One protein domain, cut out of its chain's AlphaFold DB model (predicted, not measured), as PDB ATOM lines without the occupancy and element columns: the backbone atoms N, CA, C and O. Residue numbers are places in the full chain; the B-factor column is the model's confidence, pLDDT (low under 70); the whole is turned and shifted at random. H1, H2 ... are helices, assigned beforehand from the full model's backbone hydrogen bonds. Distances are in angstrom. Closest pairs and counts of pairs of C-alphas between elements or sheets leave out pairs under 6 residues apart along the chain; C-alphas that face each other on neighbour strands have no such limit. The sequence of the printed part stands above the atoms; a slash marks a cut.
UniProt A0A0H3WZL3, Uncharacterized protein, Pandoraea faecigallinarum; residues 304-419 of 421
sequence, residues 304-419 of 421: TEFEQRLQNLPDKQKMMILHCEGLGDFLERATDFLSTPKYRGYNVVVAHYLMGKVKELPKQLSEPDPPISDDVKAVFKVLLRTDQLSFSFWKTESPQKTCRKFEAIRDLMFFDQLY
ATOM      1  N   THR A 304      33.364 -24.535  35.126       71.19
ATOM      2  CA  THR A 304      32.697 -23.479  35.900       71.19
ATOM      3  C   THR A 304      31.303 -23.145  35.369       71.19
ATOM      4  O   THR A 304      30.360 -23.029  36.141       71.19
ATOM      5  N   GLU A 305      31.125 -23.055  34.048       75.25
ATOM      6  CA  GLU A 305      29.820 -22.771  33.429       75.25
ATOM      7  C   GLU A 305      28.810 -23.912  33.641       75.25
ATOM      8  O   GLU A 305      27.605 -23.693  33.779       75.25
ATOM      9  N   PHE A 306      29.285 -25.160  33.670       82.31
ATOM     10  CA  PHE A 306      28.440 -26.305  33.991       82.31
ATOM     11  C   PHE A 306      28.041 -26.293  35.468       82.31
ATOM     12  O   PHE A 306      26.857 -26.409  35.772       82.31
ATOM     13  N   GLU A 307      29.003 -26.103  36.367       81.44
ATOM     14  CA  GLU A 307      28.765 -26.018  37.811       81.44
ATOM     15  C   GLU A 307      27.795 -24.878  38.141       81.44
ATOM     16  O   GLU A 307      26.858 -25.062  38.915       81.44
ATOM     17  N   GLN A 308      27.928 -23.730  37.475       80.38
ATOM     18  CA  GLN A 308      27.016 -22.601  37.637       80.38
ATOM     19  C   GLN A 308      25.598 -22.939  37.153       80.38
ATOM     20  O   GLN A 308      24.619 -22.587  37.810       80.38
ATOM     21  N   ARG A 309      25.453 -23.661  36.032       81.94
ATOM     22  CA  ARG A 309      24.142 -24.143  35.560       81.94
ATOM     23  C   ARG A 309      23.532 -25.177  36.501       81.94
ATOM     24  O   ARG A 309      22.332 -25.112  36.751       81.94
ATOM     25  N   LEU A 310      24.346 -26.077  37.044       84.31
ATOM     26  CA  LEU A 310      23.937 -27.065  38.039       84.31
ATOM     27  C   LEU A 310      23.444 -26.382  39.327       84.31
ATOM     28  O   LEU A 310      22.363 -26.700  39.826       84.31
ATOM     29  N   GLN A 311      24.176 -25.379  39.815       82.62
ATOM     30  CA  GLN A 311      23.789 -24.576  40.977       82.62
ATOM     31  C   GLN A 311      22.525 -23.740  40.727       82.62
ATOM     32  O   GLN A 311      21.702 -23.598  41.632       82.62
ATOM     33  N   ASN A 312      22.326 -23.237  39.506       82.75
ATOM     34  CA  ASN A 312      21.176 -22.408  39.129       82.75
ATOM     35  C   ASN A 312      19.933 -23.203  38.688       82.75
ATOM     36  O   ASN A 312      18.947 -22.602  38.256       82.75
ATOM     37  N   LEU A 313      19.946 -24.538  38.778       82.38
ATOM     38  CA  LEU A 313      18.757 -25.341  38.486       82.38
ATOM     39  C   LEU A 313      17.576 -24.951  39.394       82.38
ATOM     40  O   LEU A 313      17.769 -24.774  40.599       82.38
ATOM     41  N   PRO A 314      16.341 -24.906  38.861       86.81
ATOM     42  CA  PRO A 314      15.136 -24.808  39.675       86.81
ATOM     43  C   PRO A 314      15.065 -25.938  40.709       86.81
ATOM     44  O   PRO A 314      15.332 -27.092  40.368       86.81
ATOM     45  N   ASP A 315      14.604 -25.643  41.926       83.62
ATOM     46  CA  ASP A 315      14.543 -26.619  43.031       83.62
ATOM     47  C   ASP A 315      13.801 -27.899  42.644       83.62
ATOM     48  O   ASP A 315      14.253 -29.001  42.927       83.62
ATOM     49  N   LYS A 316      12.708 -27.778  41.884       85.31
ATOM     50  CA  LYS A 316      11.970 -28.938  41.367       85.31
ATOM     51  C   LYS A 316      12.847 -29.872  40.518       85.31
ATOM     52  O   LYS A 316      12.682 -31.082  40.595       85.31
ATOM     53  N   GLN A 317      13.751 -29.324  39.703       85.56
ATOM     54  CA  GLN A 317      14.668 -30.107  38.865       85.56
ATOM     55  C   GLN A 317      15.828 -30.680  39.682       85.56
ATOM     56  O   GLN A 317      16.230 -31.813  39.436       85.56
ATOM     57  N   LYS A 318      16.319 -29.940  40.685       83.31
ATOM     58  CA  LYS A 318      17.297 -30.467  41.649       83.31
ATOM     59  C   LYS A 318      16.730 -31.669  42.399       83.31
ATOM     60  O   LYS A 318      17.339 -32.728  42.365       83.31
ATOM     61  N   MET A 319      15.520 -31.555  42.949       82.81
ATOM     62  CA  MET A 319      14.849 -32.656  43.654       82.81
ATOM     63  C   MET A 319      14.621 -33.881  42.758       82.81
ATOM     64  O   MET A 319      14.701 -35.009  43.229       82.81
ATOM     65  N   MET A 320      14.384 -33.690  41.455       85.50
ATOM     66  CA  MET A 320      14.294 -34.804  40.501       85.50
ATOM     67  C   MET A 320      15.622 -35.558  40.349       85.50
ATOM     68  O   MET A 320      15.605 -36.781  40.259       85.50
ATOM     69  N   ILE A 321      16.756 -34.848  40.319       86.69
ATOM     70  CA  ILE A 321      18.092 -35.463  40.275       86.69
ATOM     71  C   ILE A 321      18.393 -36.166  41.604       86.69
ATOM     72  O   ILE A 321      18.802 -37.323  41.599       86.69
ATOM     73  N   LEU A 322      18.145 -35.488  42.728       84.19
ATOM     74  CA  LEU A 322      18.429 -35.981  44.080       84.19
ATOM     75  C   LEU A 322      17.656 -37.264  44.412       84.19
ATOM     76  O   LEU A 322      18.224 -38.205  44.956       84.19
ATOM     77  N   HIS A 323      16.380 -37.340  44.025       83.88
ATOM     78  CA  HIS A 323      15.540 -38.520  44.243       83.88
ATOM     79  C   HIS A 323      15.634 -39.577  43.131       83.88
ATOM     80  O   HIS A 323      14.869 -40.543  43.144       83.88
ATOM     81  N   CYS A 324      16.531 -39.419  42.153       85.69
ATOM     82  CA  CYS A 324      16.718 -40.429  41.118       85.69
ATOM     83  C   CYS A 324      17.509 -41.619  41.680       85.69
ATOM     84  O   CYS A 324      18.739 -41.597  41.749       85.69
ATOM     85  N   GLU A 325      16.793 -42.675  42.061       83.75
ATOM     86  CA  GLU A 325      17.385 -43.919  42.554       83.75
ATOM     87  C   GLU A 325      18.323 -44.544  41.503       83.75
ATOM     88  O   GLU A 325      18.042 -44.520  40.304       83.75
ATOM     89  N   GLY A 326      19.482 -45.041  41.944       81.62
ATOM     90  CA  GLY A 326      20.494 -45.663  41.080       81.62
ATOM     91  C   GLY A 326      21.340 -44.695  40.237       81.62
ATOM     92  O   GLY A 326      22.315 -45.130  39.621       81.62
ATOM     93  N   LEU A 327      21.027 -43.392  40.219       87.44
ATOM     94  CA  LEU A 327      21.779 -42.401  39.443       87.44
ATOM     95  C   LEU A 327      23.195 -42.181  39.988       87.44
ATOM     96  O   LEU A 327      24.136 -42.166  39.201       87.44
ATOM     97  N   GLY A 328      23.355 -42.036  41.306       85.56
ATOM     98  CA  GLY A 328      24.666 -41.826  41.935       85.56
ATOM     99  C   GLY A 328      25.636 -42.969  41.624       85.56
ATOM    100  O   GLY A 328      26.708 -42.736  41.066       85.56
ATOM    101  N   ASP A 329      25.200 -44.206  41.872       85.94
ATOM    102  CA  ASP A 329      25.980 -45.416  41.589       85.94
ATOM    103  C   ASP A 329      26.288 -45.567  40.094       85.94
ATOM    104  O   ASP A 329      27.355 -46.046  39.707       85.94
ATOM    105  N   PHE A 330      25.346 -45.186  39.224       91.12
ATOM    106  CA  PHE A 330      25.578 -45.196  37.785       91.12
ATOM    107  C   PHE A 330      26.642 -44.179  37.375       91.12
ATOM    108  O   PHE A 330      27.530 -44.528  36.600       91.12
ATOM    109  N   LEU A 331      26.576 -42.948  37.891       90.00
ATOM    110  CA  LEU A 331      27.554 -41.899  37.600       90.00
ATOM    111  C   LEU A 331      28.951 -42.286  38.090       90.00
ATOM    112  O   LEU A 331      29.915 -42.074  37.364       90.00
ATOM    113  N   GLU A 332      29.064 -42.913  39.260       87.00
ATOM    114  CA  GLU A 332      30.335 -43.440  39.764       87.00
ATOM    115  C   GLU A 332      30.913 -44.519  38.835       87.00
ATOM    116  O   GLU A 332      32.029 -44.370  38.337       87.00
ATOM    117  N   ARG A 333      30.124 -45.549  38.494       89.00
ATOM    118  CA  ARG A 333      30.558 -46.594  37.547       89.00
ATOM    119  C   ARG A 333      30.905 -46.028  36.174       89.00
ATOM    120  O   ARG A 333      31.831 -46.511  35.526       89.00
ATOM    121  N   ALA A 334      30.157 -45.031  35.713       86.38
ATOM    122  CA  ALA A 334      30.412 -44.345  34.456       86.38
ATOM    123  C   ALA A 334      31.734 -43.569  34.502       86.38
ATOM    124  O   ALA A 334      32.505 -43.651  33.551       86.38
ATOM    125  N   THR A 335      32.033 -42.867  35.595       84.19
ATOM    126  CA  THR A 335      33.312 -42.169  35.787       84.19
ATOM    127  C   THR A 335      34.488 -43.146  35.818       84.19
ATOM    128  O   THR A 335      35.476 -42.921  35.117       84.19
ATOM    129  N   ASP A 336      34.377 -44.268  36.531       82.81
ATOM    130  CA  ASP A 336      35.413 -45.314  36.556       82.81
ATOM    131  C   ASP A 336      35.628 -45.940  35.170       82.81
ATOM    132  O   ASP A 336      36.760 -46.115  34.696       82.81
ATOM    133  N   PHE A 337      34.522 -46.233  34.480       82.50
ATOM    134  CA  PHE A 337      34.531 -46.745  33.117       82.50
ATOM    135  C   PHE A 337      35.248 -45.774  32.175       82.50
ATOM    136  O   PHE A 337      36.186 -46.177  31.494       82.50
ATOM    137  N   LEU A 338      34.882 -44.492  32.182       78.75
ATOM    138  CA  LEU A 338      35.476 -43.474  31.311       78.75
ATOM    139  C   LEU A 338      36.909 -43.099  31.698       78.75
ATOM    140  O   LEU A 338      37.675 -42.669  30.842       78.75
ATOM    141  N   SER A 339      37.316 -43.302  32.950       72.94
ATOM    142  CA  SER A 339      38.702 -43.082  33.384       72.94
ATOM    143  C   SER A 339      39.662 -44.143  32.827       72.94
ATOM    144  O   SER A 339      40.852 -43.869  32.614       72.94
ATOM    145  N   THR A 340      39.138 -45.330  32.506       69.25
ATOM    146  CA  THR A 340      39.891 -46.436  31.908       69.25
ATOM    147  C   THR A 340      40.275 -46.114  30.453       69.25
ATOM    148  O   THR A 340      39.381 -45.913  29.629       69.25
ATOM    149  N   PRO A 341      41.572 -46.134  30.069       65.44
ATOM    150  CA  PRO A 341      42.031 -45.714  28.736       65.44
ATOM    151  C   PRO A 341      41.286 -46.353  27.558       65.44
ATOM    152  O   PRO A 341      40.926 -45.665  26.612       65.44
ATOM    153  N   LYS A 342      40.977 -47.651  27.658       60.56
ATOM    154  CA  LYS A 342      40.251 -48.418  26.632       60.56
ATOM    155  C   LYS A 342      38.828 -47.908  26.359       60.56
ATOM    156  O   LYS A 342      38.272 -48.192  25.303       60.56
ATOM    157  N   TYR A 343      38.217 -47.211  27.314       63.09
ATOM    158  CA  TYR A 343      36.802 -46.844  27.275       63.09
ATOM    159  C   TYR A 343      36.561 -45.326  27.248       63.09
ATOM    160  O   TYR A 343      35.413 -44.890  27.175       63.09
ATOM    161  N   ARG A 344      37.629 -44.520  27.232       65.56
ATOM    162  CA  ARG A 344      37.573 -43.048  27.200       65.56
ATOM    163  C   ARG A 344      36.723 -42.495  26.055       65.56
ATOM    164  O   ARG A 344      35.929 -41.589  26.287       65.56
ATOM    165  N   GLY A 345      36.812 -43.091  24.864       65.12
ATOM    166  CA  GLY A 345      36.051 -42.668  23.679       65.12
ATOM    167  C   GLY A 345      34.529 -42.862  23.769       65.12
ATOM    168  O   GLY A 345      33.793 -42.375  22.915       65.12
ATOM    169  N   TYR A 346      34.017 -43.541  24.803       73.75
ATOM    170  CA  TYR A 346      32.574 -43.709  25.006       73.75
ATOM    171  C   TYR A 346      31.924 -42.557  25.786       73.75
ATOM    172  O   TYR A 346      30.715 -42.594  26.018       73.75
ATOM    173  N   ASN A 347      32.672 -41.528  26.189       74.94
ATOM    174  CA  ASN A 347      32.168 -40.443  27.036       74.94
ATOM    175  C   ASN A 347      30.947 -39.722  26.435       74.94
ATOM    176  O   ASN A 347      29.966 -39.472  27.139       74.94
ATOM    177  N   VAL A 348      30.945 -39.486  25.119       76.94
ATOM    178  CA  VAL A 348      29.801 -38.893  24.408       76.94
ATOM    179  C   VAL A 348      28.583 -39.813  24.447       76.94
ATOM    180  O   VAL A 348      27.467 -39.346  24.668       76.94
ATOM    181  N   VAL A 349      28.779 -41.122  24.269       77.12
ATOM    182  CA  VAL A 349      27.696 -42.119  24.298       77.12
ATOM    183  C   VAL A 349      27.064 -42.180  25.687       77.12
ATOM    184  O   VAL A 349      25.841 -42.136  25.807       77.12
ATOM    185  N   VAL A 350      27.885 -42.194  26.738       82.81
ATOM    186  CA  VAL A 350      27.419 -42.209  28.131       82.81
ATOM    187  C   VAL A 350      26.663 -40.919  28.476       82.81
ATOM    188  O   VAL A 350      25.553 -40.977  29.007       82.81
ATOM    189  N   ALA A 351      27.182 -39.749  28.089       83.94
ATOM    190  CA  ALA A 351      26.476 -38.477  28.265       83.94
ATOM    191  C   ALA A 351      25.160 -38.426  27.464       83.94
ATOM    192  O   ALA A 351      24.141 -37.921  27.935       83.94
ATOM    193  N   HIS A 352      25.143 -38.977  26.249       80.75
ATOM    194  CA  HIS A 352      23.943 -39.066  25.420       80.75
ATOM    195  C   HIS A 352      22.883 -39.995  25.999       80.75
ATOM    196  O   HIS A 352      21.694 -39.701  25.853       80.75
ATOM    197  N   TYR A 353      23.285 -41.078  26.658       85.44
ATOM    198  CA  TYR A 353      22.365 -41.971  27.349       85.44
ATOM    199  C   TYR A 353      21.677 -41.245  28.512       85.44
ATOM    200  O   TYR A 353      20.448 -41.253  28.603       85.44
ATOM    201  N   LEU A 354      22.449 -40.506  29.322       86.38
ATOM    202  CA  LEU A 354      21.921 -39.655  30.398       86.38
ATOM    203  C   LEU A 354      20.965 -38.567  29.885       86.38
ATOM    204  O   LEU A 354      20.017 -38.212  30.573       86.38
ATOM    205  N   MET A 355      21.164 -38.065  28.662       84.88
ATOM    206  CA  MET A 355      20.251 -37.113  28.009       84.88
ATOM    207  C   MET A 355      19.055 -37.767  27.292       84.88
ATOM    208  O   MET A 355      18.245 -37.058  26.689       84.88
ATOM    209  N   GLY A 356      18.971 -39.100  27.260       82.12
ATOM    210  CA  GLY A 356      17.956 -39.836  26.498       82.12
ATOM    211  C   GLY A 356      18.087 -39.721  24.973       82.12
ATOM    212  O   GLY A 356      17.111 -39.936  24.257       82.12
ATOM    213  N   LYS A 357      19.266 -39.354  24.452       78.38
ATOM    214  CA  LYS A 357      19.541 -39.276  23.002       78.38
ATOM    215  C   LYS A 357      19.858 -40.637  22.388       78.38
ATOM    216  O   LYS A 357      19.544 -40.860  21.222       78.38
ATOM    217  N   VAL A 358      20.478 -41.524  23.160       78.81
ATOM    218  CA  VAL A 358      20.715 -42.924  22.790       78.81
ATOM    219  C   VAL A 358      20.037 -43.827  23.810       78.81
ATOM    220  O   VAL A 358      19.858 -43.441  24.963       78.81
ATOM    221  N   LYS A 359      19.617 -45.011  23.363       79.38
ATOM    222  CA  LYS A 359      18.911 -45.984  24.207       79.38
ATOM    223  C   LYS A 359      19.831 -47.041  24.805       79.38
ATOM    224  O   LYS A 359      19.438 -47.676  25.770       79.38
ATOM    225  N   GLU A 360      21.016 -47.213  24.234       80.94
ATOM    226  CA  GLU A 360      21.938 -48.292  24.575       80.94
ATOM    227  C   GLU A 360      23.234 -47.718  25.144       80.94
ATOM    228  O   GLU A 360      23.750 -46.707  24.654       80.94
ATOM    229  N   LEU A 361      23.747 -48.382  26.177       84.62
ATOM    230  CA  LEU A 361      25.077 -48.148  26.726       84.62
ATOM    231  C   LEU A 361      26.102 -49.108  26.107       84.62
ATOM    232  O   LEU A 361      25.733 -50.156  25.566       84.62
ATOM    233  N   PRO A 362      27.405 -48.791  26.200       82.31
ATOM    234  CA  PRO A 362      28.455 -49.754  25.895       82.31
ATOM    235  C   PRO A 362      28.232 -51.048  26.685       82.31
ATOM    236  O   PRO A 362      27.931 -51.001  27.873       82.31
ATOM    237  N   LYS A 363      28.427 -52.211  26.052       82.69
ATOM    238  CA  LYS A 363      28.135 -53.534  26.650       82.69
ATOM    239  C   LYS A 363      28.832 -53.783  27.993       82.69
ATOM    240  O   LYS A 363      28.423 -54.658  28.745       82.69
ATOM    241  N   GLN A 364      29.927 -53.072  28.247       85.50
ATOM    242  CA  GLN A 364      30.756 -53.180  29.444       85.50
ATOM    243  C   GLN A 364      30.297 -52.261  30.588       85.50
ATOM    244  O   GLN A 364      30.831 -52.380  31.688       85.50
ATOM    245  N   LEU A 365      29.333 -51.367  30.347       86.62
ATOM    246  CA  LEU A 365      28.746 -50.483  31.349       86.62
ATOM    247  C   LEU A 365      27.285 -50.879  31.584       86.62
ATOM    248  O   LEU A 365      26.433 -50.696  30.715       86.62
ATOM    249  N   SER A 366      27.000 -51.424  32.766       88.00
ATOM    250  CA  SER A 366      25.648 -51.843  33.141       88.00
ATOM    251  C   SER A 366      24.692 -50.657  33.253       88.00
ATOM    252  O   SER A 366      25.038 -49.619  33.827       88.00
ATOM    253  N   GLU A 367      23.469 -50.852  32.762       86.50
ATOM    254  CA  GLU A 367      22.381 -49.889  32.914       86.50
ATOM    255  C   GLU A 367      22.034 -49.646  34.396       86.50
ATOM    256  O   GLU A 367      22.251 -50.522  35.242       86.50
ATOM    257  N   PRO A 368      21.532 -48.447  34.734       87.19
ATOM    258  CA  PRO A 368      20.972 -48.170  36.050       87.19
ATOM    259  C   PRO A 368      19.705 -49.004  36.289       87.19
ATOM    260  O   PRO A 368      18.861 -49.131  35.400       87.19
ATOM    261  N   ASP A 369      19.574 -49.536  37.504       80.62
ATOM    262  CA  ASP A 369      18.384 -50.232  37.997       80.62
ATOM    263  C   ASP A 369      17.966 -49.580  39.334       80.62
ATOM    264  O   ASP A 369      18.740 -49.663  40.292       80.62
ATOM    265  N   PRO A 370      16.817 -48.876  39.408       85.31
ATOM    266  CA  PRO A 370      15.832 -48.695  38.340       85.31
ATOM    267  C   PRO A 370      16.335 -47.792  37.189       85.31
ATOM    268  O   PRO A 370      17.231 -46.967  37.381       85.31
ATOM    269  N   PRO A 371      15.753 -47.901  35.977       87.06
ATOM    270  CA  PRO A 371      16.130 -47.053  34.849       87.06
ATOM    271  C   PRO A 371      15.894 -45.563  35.123       87.06
ATOM    272  O   PRO A 371      14.857 -45.176  35.665       87.06
ATOM    273  N   ILE A 372      16.809 -44.709  34.652       88.31
ATOM    274  CA  ILE A 372      16.669 -43.249  34.774       88.31
ATOM    275  C   ILE A 372      15.419 -42.784  34.015       88.31
ATOM    276  O   ILE A 372      15.278 -43.040  32.810       88.31
ATOM    277  N   SER A 373      14.543 -42.069  34.722       88.56
ATOM    278  CA  SER A 373      13.273 -41.574  34.191       88.56
ATOM    279  C   SER A 373      13.462 -40.542  33.072       88.56
ATOM    280  O   SER A 373      14.454 -39.810  33.021       88.56
ATOM    281  N   ASP A 374      12.478 -40.448  32.174       86.81
ATOM    282  CA  ASP A 374      12.506 -39.479  31.070       86.81
ATOM    283  C   ASP A 374      12.508 -38.023  31.564       86.81
ATOM    284  O   ASP A 374      13.115 -37.158  30.928       86.81
ATOM    285  N   ASP A 375      11.906 -37.758  32.727       85.94
ATOM    286  CA  ASP A 375      11.919 -36.440  33.368       85.94
ATOM    287  C   ASP A 375      13.338 -36.040  33.795       85.94
ATOM    288  O   ASP A 375      13.782 -34.925  33.517       85.94
ATOM    289  N   VAL A 376      14.095 -36.964  34.398       87.44
ATOM    290  CA  VAL A 376      15.497 -36.729  34.786       87.44
ATOM    291  C   VAL A 376      16.384 -36.591  33.545       87.44
ATOM    292  O   VAL A 376      17.209 -35.678  33.468       87.44
ATOM    293  N   LYS A 377      16.156 -37.408  32.508       89.19
ATOM    294  CA  LYS A 377      16.847 -37.273  31.211       89.19
ATOM    295  C   LYS A 377      16.588 -35.918  30.551       89.19
ATOM    296  O   LYS A 377      17.495 -35.342  29.946       89.19
ATOM    297  N   ALA A 378      15.378 -35.372  30.679       86.25
ATOM    298  CA  ALA A 378      15.047 -34.041  30.175       86.25
ATOM    299  C   ALA A 378      15.817 -32.934  30.912       86.25
ATOM    300  O   ALA A 378      16.281 -31.992  30.265       86.25
ATOM    301  N   VAL A 379      16.016 -33.067  32.229       85.94
ATOM    302  CA  VAL A 379      16.879 -32.162  33.008       85.94
ATOM    303  C   VAL A 379      18.334 -32.273  32.536       85.94
ATOM    304  O   VAL A 379      18.963 -31.259  32.221       85.94
ATOM    305  N   PHE A 380      18.854 -33.491  32.359       87.38
ATOM    306  CA  PHE A 380      20.209 -33.695  31.837       87.38
ATOM    307  C   PHE A 380      20.406 -33.161  30.424       87.38
ATOM    308  O   PHE A 380      21.477 -32.654  30.106       87.38
ATOM    309  N   LYS A 381      19.376 -33.191  29.579       83.19
ATOM    310  CA  LYS A 381      19.421 -32.592  28.241       83.19
ATOM    311  C   LYS A 381      19.631 -31.076  28.265       83.19
ATOM    312  O   LYS A 381      20.076 -30.533  27.258       83.19
ATOM    313  N   VAL A 382      19.297 -30.399  29.364       80.44
ATOM    314  CA  VAL A 382      19.572 -28.969  29.575       80.44
ATOM    315  C   VAL A 382      20.957 -28.773  30.194       80.44
ATOM    316  O   VAL A 382      21.717 -27.932  29.725       80.44
ATOM    317  N   LEU A 383      21.311 -29.588  31.192       79.06
ATOM    318  CA  LEU A 383      22.576 -29.483  31.929       79.06
ATOM    319  C   LEU A 383      23.806 -29.893  31.122       79.06
ATOM    320  O   LEU A 383      24.807 -29.185  31.091       79.06
ATOM    321  N   LEU A 384      23.730 -31.044  30.460       77.75
ATOM    322  CA  LEU A 384      24.817 -31.611  29.663       77.75
ATOM    323  C   LEU A 384      24.825 -31.061  28.234       77.75
ATOM    324  O   LEU A 384      25.684 -31.432  27.436       77.75
ATOM    325  N   ARG A 385      23.897 -30.155  27.896       66.56
ATOM    326  CA  ARG A 385      23.949 -29.418  26.634       66.56
ATOM    327  C   ARG A 385      25.168 -28.506  26.665       66.56
ATOM    328  O   ARG A 385      25.253 -27.602  27.487       66.56
ATOM    329  N   THR A 386      26.119 -28.723  25.780       50.78
ATOM    330  CA  THR A 386      27.108 -27.704  25.429       50.78
ATOM    331  C   THR A 386      26.369 -26.565  24.727       50.78
ATOM    332  O   THR A 386      25.568 -26.823  23.823       50.78
ATOM    333  N   ASP A 387      26.536 -25.332  25.207       38.81
ATOM    334  CA  ASP A 387      25.735 -24.207  24.737       38.81
ATOM    335  C   ASP A 387      25.963 -23.947  23.240       38.81
ATOM    336  O   ASP A 387      27.069 -24.055  22.703       38.81
ATOM    337  N   GLN A 388      24.856 -23.686  22.551       34.28
ATOM    338  CA  GLN A 388      24.780 -23.543  21.104       34.28
ATOM    339  C   GLN A 388      25.166 -22.129  20.678       34.28
ATOM    340  O   GLN A 388      24.329 -21.234  20.651       34.28
ATOM    341  N   LEU A 389      26.395 -21.976  20.192       25.38
ATOM    342  CA  LEU A 389      26.748 -20.958  19.200       25.38
ATOM    343  C   LEU A 389      27.549 -21.585  18.053       25.38
ATOM    344  O   LEU A 389      28.575 -21.065  17.637       25.38
ATOM    345  N   SER A 390      27.136 -22.745  17.540       25.02
ATOM    346  CA  SER A 390      27.737 -23.323  16.330       25.02
ATOM    347  C   SER A 390      26.782 -24.321  15.691       25.02
ATOM    348  O   SER A 390      26.419 -25.334  16.291       25.02
ATOM    349  N   PHE A 391      26.359 -24.036  14.464       24.59
ATOM    350  CA  PHE A 391      25.756 -25.036  13.598       24.59
ATOM    351  C   PHE A 391      26.786 -26.157  13.357       24.59
ATOM    352  O   PHE A 391      27.887 -25.908  12.880       24.59
ATOM    353  N   SER A 392      26.394 -27.387  13.700       27.73
ATOM    354  CA  SER A 392      26.852 -28.637  13.077       27.73
ATOM    355  C   SER A 392      28.356 -28.960  13.052       27.73
ATOM    356  O   SER A 392      28.840 -29.395  12.021       27.73
ATOM    357  N   PHE A 393      29.057 -28.891  14.187       27.77
ATOM    358  CA  PHE A 393      30.209 -29.768  14.455       27.77
ATOM    359  C   PHE A 393      30.179 -30.185  15.927       27.77
ATOM    360  O   PHE A 393      30.142 -29.352  16.834       27.77
ATOM    361  N   TRP A 394      30.097 -31.491  16.162       34.12
ATOM    362  CA  TRP A 394      30.064 -32.089  17.488       34.12
ATOM    363  C   TRP A 394      31.459 -31.928  18.093       34.12
ATOM    364  O   TRP A 394      32.320 -32.764  17.855       34.12
ATOM    365  N   LYS A 395      31.713 -30.845  18.839       37.12
ATOM    366  CA  LYS A 395      32.886 -30.797  19.720       37.12
ATOM    367  C   LYS A 395      32.757 -31.973  20.687       37.12
ATOM    368  O   LYS A 395      31.892 -31.948  21.566       37.12
ATOM    369  N   THR A 396      33.553 -33.014  20.470       49.84
ATOM    370  CA  THR A 396      33.742 -34.109  21.414       49.84
ATOM    371  C   THR A 396      34.286 -33.486  22.690       49.84
ATOM    372  O   THR A 396      35.390 -32.952  22.742       49.84
ATOM    373  N   GLU A 397      33.438 -33.426  23.712       61.03
ATOM    374  CA  GLU A 397      33.869 -33.026  25.045       61.03
ATOM    375  C   GLU A 397      34.948 -34.008  25.513       61.03
ATOM    376  O   GLU A 397      34.844 -35.197  25.216       61.03
ATOM    377  N   SER A 398      35.997 -33.546  26.198       68.69
ATOM    378  CA  SER A 398      37.037 -34.465  26.667       68.69
ATOM    379  C   SER A 398      36.467 -35.421  27.727       68.69
ATOM    380  O   SER A 398      35.602 -35.019  28.517       68.69
ATOM    381  N   PRO A 399      36.940 -36.677  27.801       67.81
ATOM    382  CA  PRO A 399      36.500 -37.628  28.822       67.81
ATOM    383  C   PRO A 399      36.670 -37.082  30.243       67.81
ATOM    384  O   PRO A 399      35.784 -37.245  31.071       67.81
ATOM    385  N   GLN A 400      37.759 -36.354  30.505       73.75
ATOM    386  CA  GLN A 400      38.049 -35.723  31.795       73.75
ATOM    387  C   GLN A 400      36.995 -34.673  32.158       73.75
ATOM    388  O   GLN A 400      36.529 -34.624  33.296       73.75
ATOM    389  N   LYS A 401      36.569 -33.861  31.184       78.06
ATOM    390  CA  LYS A 401      35.509 -32.872  31.383       78.06
ATOM    391  C   LYS A 401      34.155 -33.545  31.607       78.06
ATOM    392  O   LYS A 401      33.404 -33.118  32.478       78.06
ATOM    393  N   THR A 402      33.859 -34.629  30.885       80.25
ATOM    394  CA  THR A 402      32.657 -35.444  31.123       80.25
ATOM    395  C   THR A 402      32.652 -36.062  32.527       80.25
ATOM    396  O   THR A 402      31.655 -35.928  33.232       80.25
ATOM    397  N   CYS A 403      33.765 -36.660  32.970       80.25
ATOM    398  CA  CYS A 403      33.904 -37.234  34.312       80.25
ATOM    399  C   CYS A 403      33.689 -36.185  35.408       80.25
ATOM    400  O   CYS A 403      32.895 -36.411  36.315       80.25
ATOM    401  N   ARG A 404      34.296 -34.998  35.287       81.50
ATOM    402  CA  ARG A 404      34.108 -33.913  36.266       81.50
ATOM    403  C   ARG A 404      32.666 -33.429  36.363       81.50
ATOM    404  O   ARG A 404      32.187 -33.118  37.447       81.50
ATOM    405  N   LYS A 405      31.934 -33.391  35.244       86.25
ATOM    406  CA  LYS A 405      30.495 -33.090  35.278       86.25
ATOM    407  C   LYS A 405      29.718 -34.150  36.054       86.25
ATOM    408  O   LYS A 405      28.812 -33.798  36.803       86.25
ATOM    409  N   PHE A 406      30.058 -35.428  35.877       88.62
ATOM    410  CA  PHE A 406      29.430 -36.526  36.616       88.62
ATOM    411  C   PHE A 406      29.748 -36.448  38.108       88.62
ATOM    412  O   PHE A 406      28.841 -36.601  38.920       88.62
ATOM    413  N   GLU A 407      30.993 -36.130  38.462       84.06
ATOM    414  CA  GLU A 407      31.412 -35.880  39.843       84.06
ATOM    415  C   GLU A 407      30.643 -34.707  40.456       84.06
ATOM    416  O   GLU A 407      30.046 -34.879  41.509       84.06
ATOM    417  N   ALA A 408      30.526 -33.570  39.767       84.12
ATOM    418  CA  ALA A 408      29.770 -32.423  40.270       84.12
ATOM    419  C   ALA A 408      28.268 -32.725  40.466       84.12
ATOM    420  O   ALA A 408      27.658 -32.256  41.428       84.12
ATOM    421  N   ILE A 409      27.656 -33.536  39.591       84.69
ATOM    422  CA  ILE A 409      26.275 -34.015  39.788       84.69
ATOM    423  C   ILE A 409      26.197 -34.927  41.016       84.69
ATOM    424  O   ILE A 409      25.251 -34.829  41.794       84.69
ATOM    425  N   ARG A 410      27.180 -35.807  41.199       83.81
ATOM    426  CA  ARG A 410      27.245 -36.720  42.340       83.81
ATOM    427  C   ARG A 410      27.447 -35.961  43.655       83.81
ATOM    428  O   ARG A 410      26.786 -36.271  44.638       83.81
ATOM    429  N   ASP A 411      28.280 -34.928  43.661       80.00
ATOM    430  CA  ASP A 411      28.517 -34.085  44.833       80.00
ATOM    431  C   ASP A 411      27.239 -33.353  45.252       80.00
ATOM    432  O   ASP A 411      26.917 -33.323  46.439       80.00
ATOM    433  N   LEU A 412      26.436 -32.868  44.294       79.00
ATOM    434  CA  LEU A 412      25.100 -32.332  44.582       79.00
ATOM    435  C   LEU A 412      24.228 -33.351  45.344       79.00
ATOM    436  O   LEU A 412      23.512 -32.957  46.261       79.00
ATOM    437  N   MET A 413      24.310 -34.644  45.004       72.12
ATOM    438  CA  MET A 413      23.578 -35.717  45.693       72.12
ATOM    439  C   MET A 413      24.119 -36.014  47.098       72.12
ATOM    440  O   MET A 413      23.339 -36.339  47.992       72.12
ATOM    441  N   PHE A 414      25.429 -35.877  47.316       64.69
ATOM    442  CA  PHE A 414      26.052 -36.092  48.626       64.69
ATOM    443  C   PHE A 414      25.815 -34.943  49.613       64.69
ATOM    444  O   PHE A 414      25.698 -35.192  50.812       64.69
ATOM    445  N   PHE A 415      25.716 -33.697  49.141       57.38
ATOM    446  CA  PHE A 415      25.467 -32.551  50.022       57.38
ATOM    447  C   PHE A 415      24.058 -32.555  50.635       57.38
ATOM    448  O   PHE A 415      23.904 -32.075  51.753       57.38
ATOM    449  N   ASP A 416      23.054 -33.134  49.972       49.97
ATOM    450  CA  ASP A 416      21.676 -33.181  50.489       49.97
ATOM    451  C   ASP A 416      21.486 -34.263  51.572       49.97
ATOM    452  O   ASP A 416      20.811 -34.044  52.576       49.97
ATOM    453  N   GLN A 417      22.192 -35.398  51.461       49.28
ATOM    454  CA  GLN A 417      22.148 -36.478  52.464       49.28
ATOM    455  C   GLN A 417      22.685 -36.058  53.845       49.28
ATOM    456  O   GLN A 417      22.340 -36.670  54.855       49.28
ATOM    457  N   LEU A 418      23.513 -35.010  53.903       45.00
ATOM    458  CA  LEU A 418      24.063 -34.463  55.146       45.00
ATOM    459  C   LEU A 418      23.147 -33.437  55.835       45.00
ATOM    460  O   LEU A 418      23.389 -33.130  57.000       45.00
ATOM    461  N   TYR A 419      22.117 -32.916  55.157       45.31
ATOM    462  CA  TYR A 419      21.175 -31.937  55.726       45.31
ATOM    463  C   TYR A 419      19.844 -32.546  56.200       45.31
ATOM    464  O   TYR A 419      19.121 -31.887  56.944       45.31
TER     465      TYR A 419
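What this domain is: This is residues 304 to 419 of the 421 residues of an uncharacterized protein of Pandoraea faecigallinarum (UniProt A0A0H3WZL3). H6 and H3 run side by side in opposite directions; H1, H2 and H4 pack on different parts of H6, and H5 packs on H2. Residues 388 to 393 stick out. The printed part has 116 residues with six named helices, H1 to H6: all helix, compact, radius of gyration of the C-alphas 13.7 A, spans 38 by 34 by 23 A.

How they stand to each other: H1, residues 304 to 311, touches residues 405 to 409 alone of the hub H6, residues 399 to 417; closest C-alphas Glu 307 and Ala 408, 6.9 A. H2, residues 315 to 322, is about perpendicular to H6, 76 degrees. H3, residues 327 to 339, touches H6 at a shallow tilt of 27 degrees; closest C-alphas Thr 335 and Cys 403, 5.2 A. H4, residues 341 to 354, forms a helical hairpin with H3. H5, residues 374 to 383, touches H2; closest C-alphas Met 320 and Val 376, 6.1 A. O i to N i+4 pairs are within hydrogen-bond range throughout H1, H2 and H3, 5 of 10 in H4, 5 of 6 in H5, 13 of 15 in H6.

Where its parts are: H1 begins at C-alpha 304 (32.697, -23.479, 35.900); H6, 27.7 A long, ends at C-alpha 417 (22.148, -36.478, 52.464).

The domain as a whole: The printed part has no cut. Links H4 to H5 and H5 to H6 are long. Residues 340 to 345, 385 to 399 and 414 to 419 have pLDDT under 70.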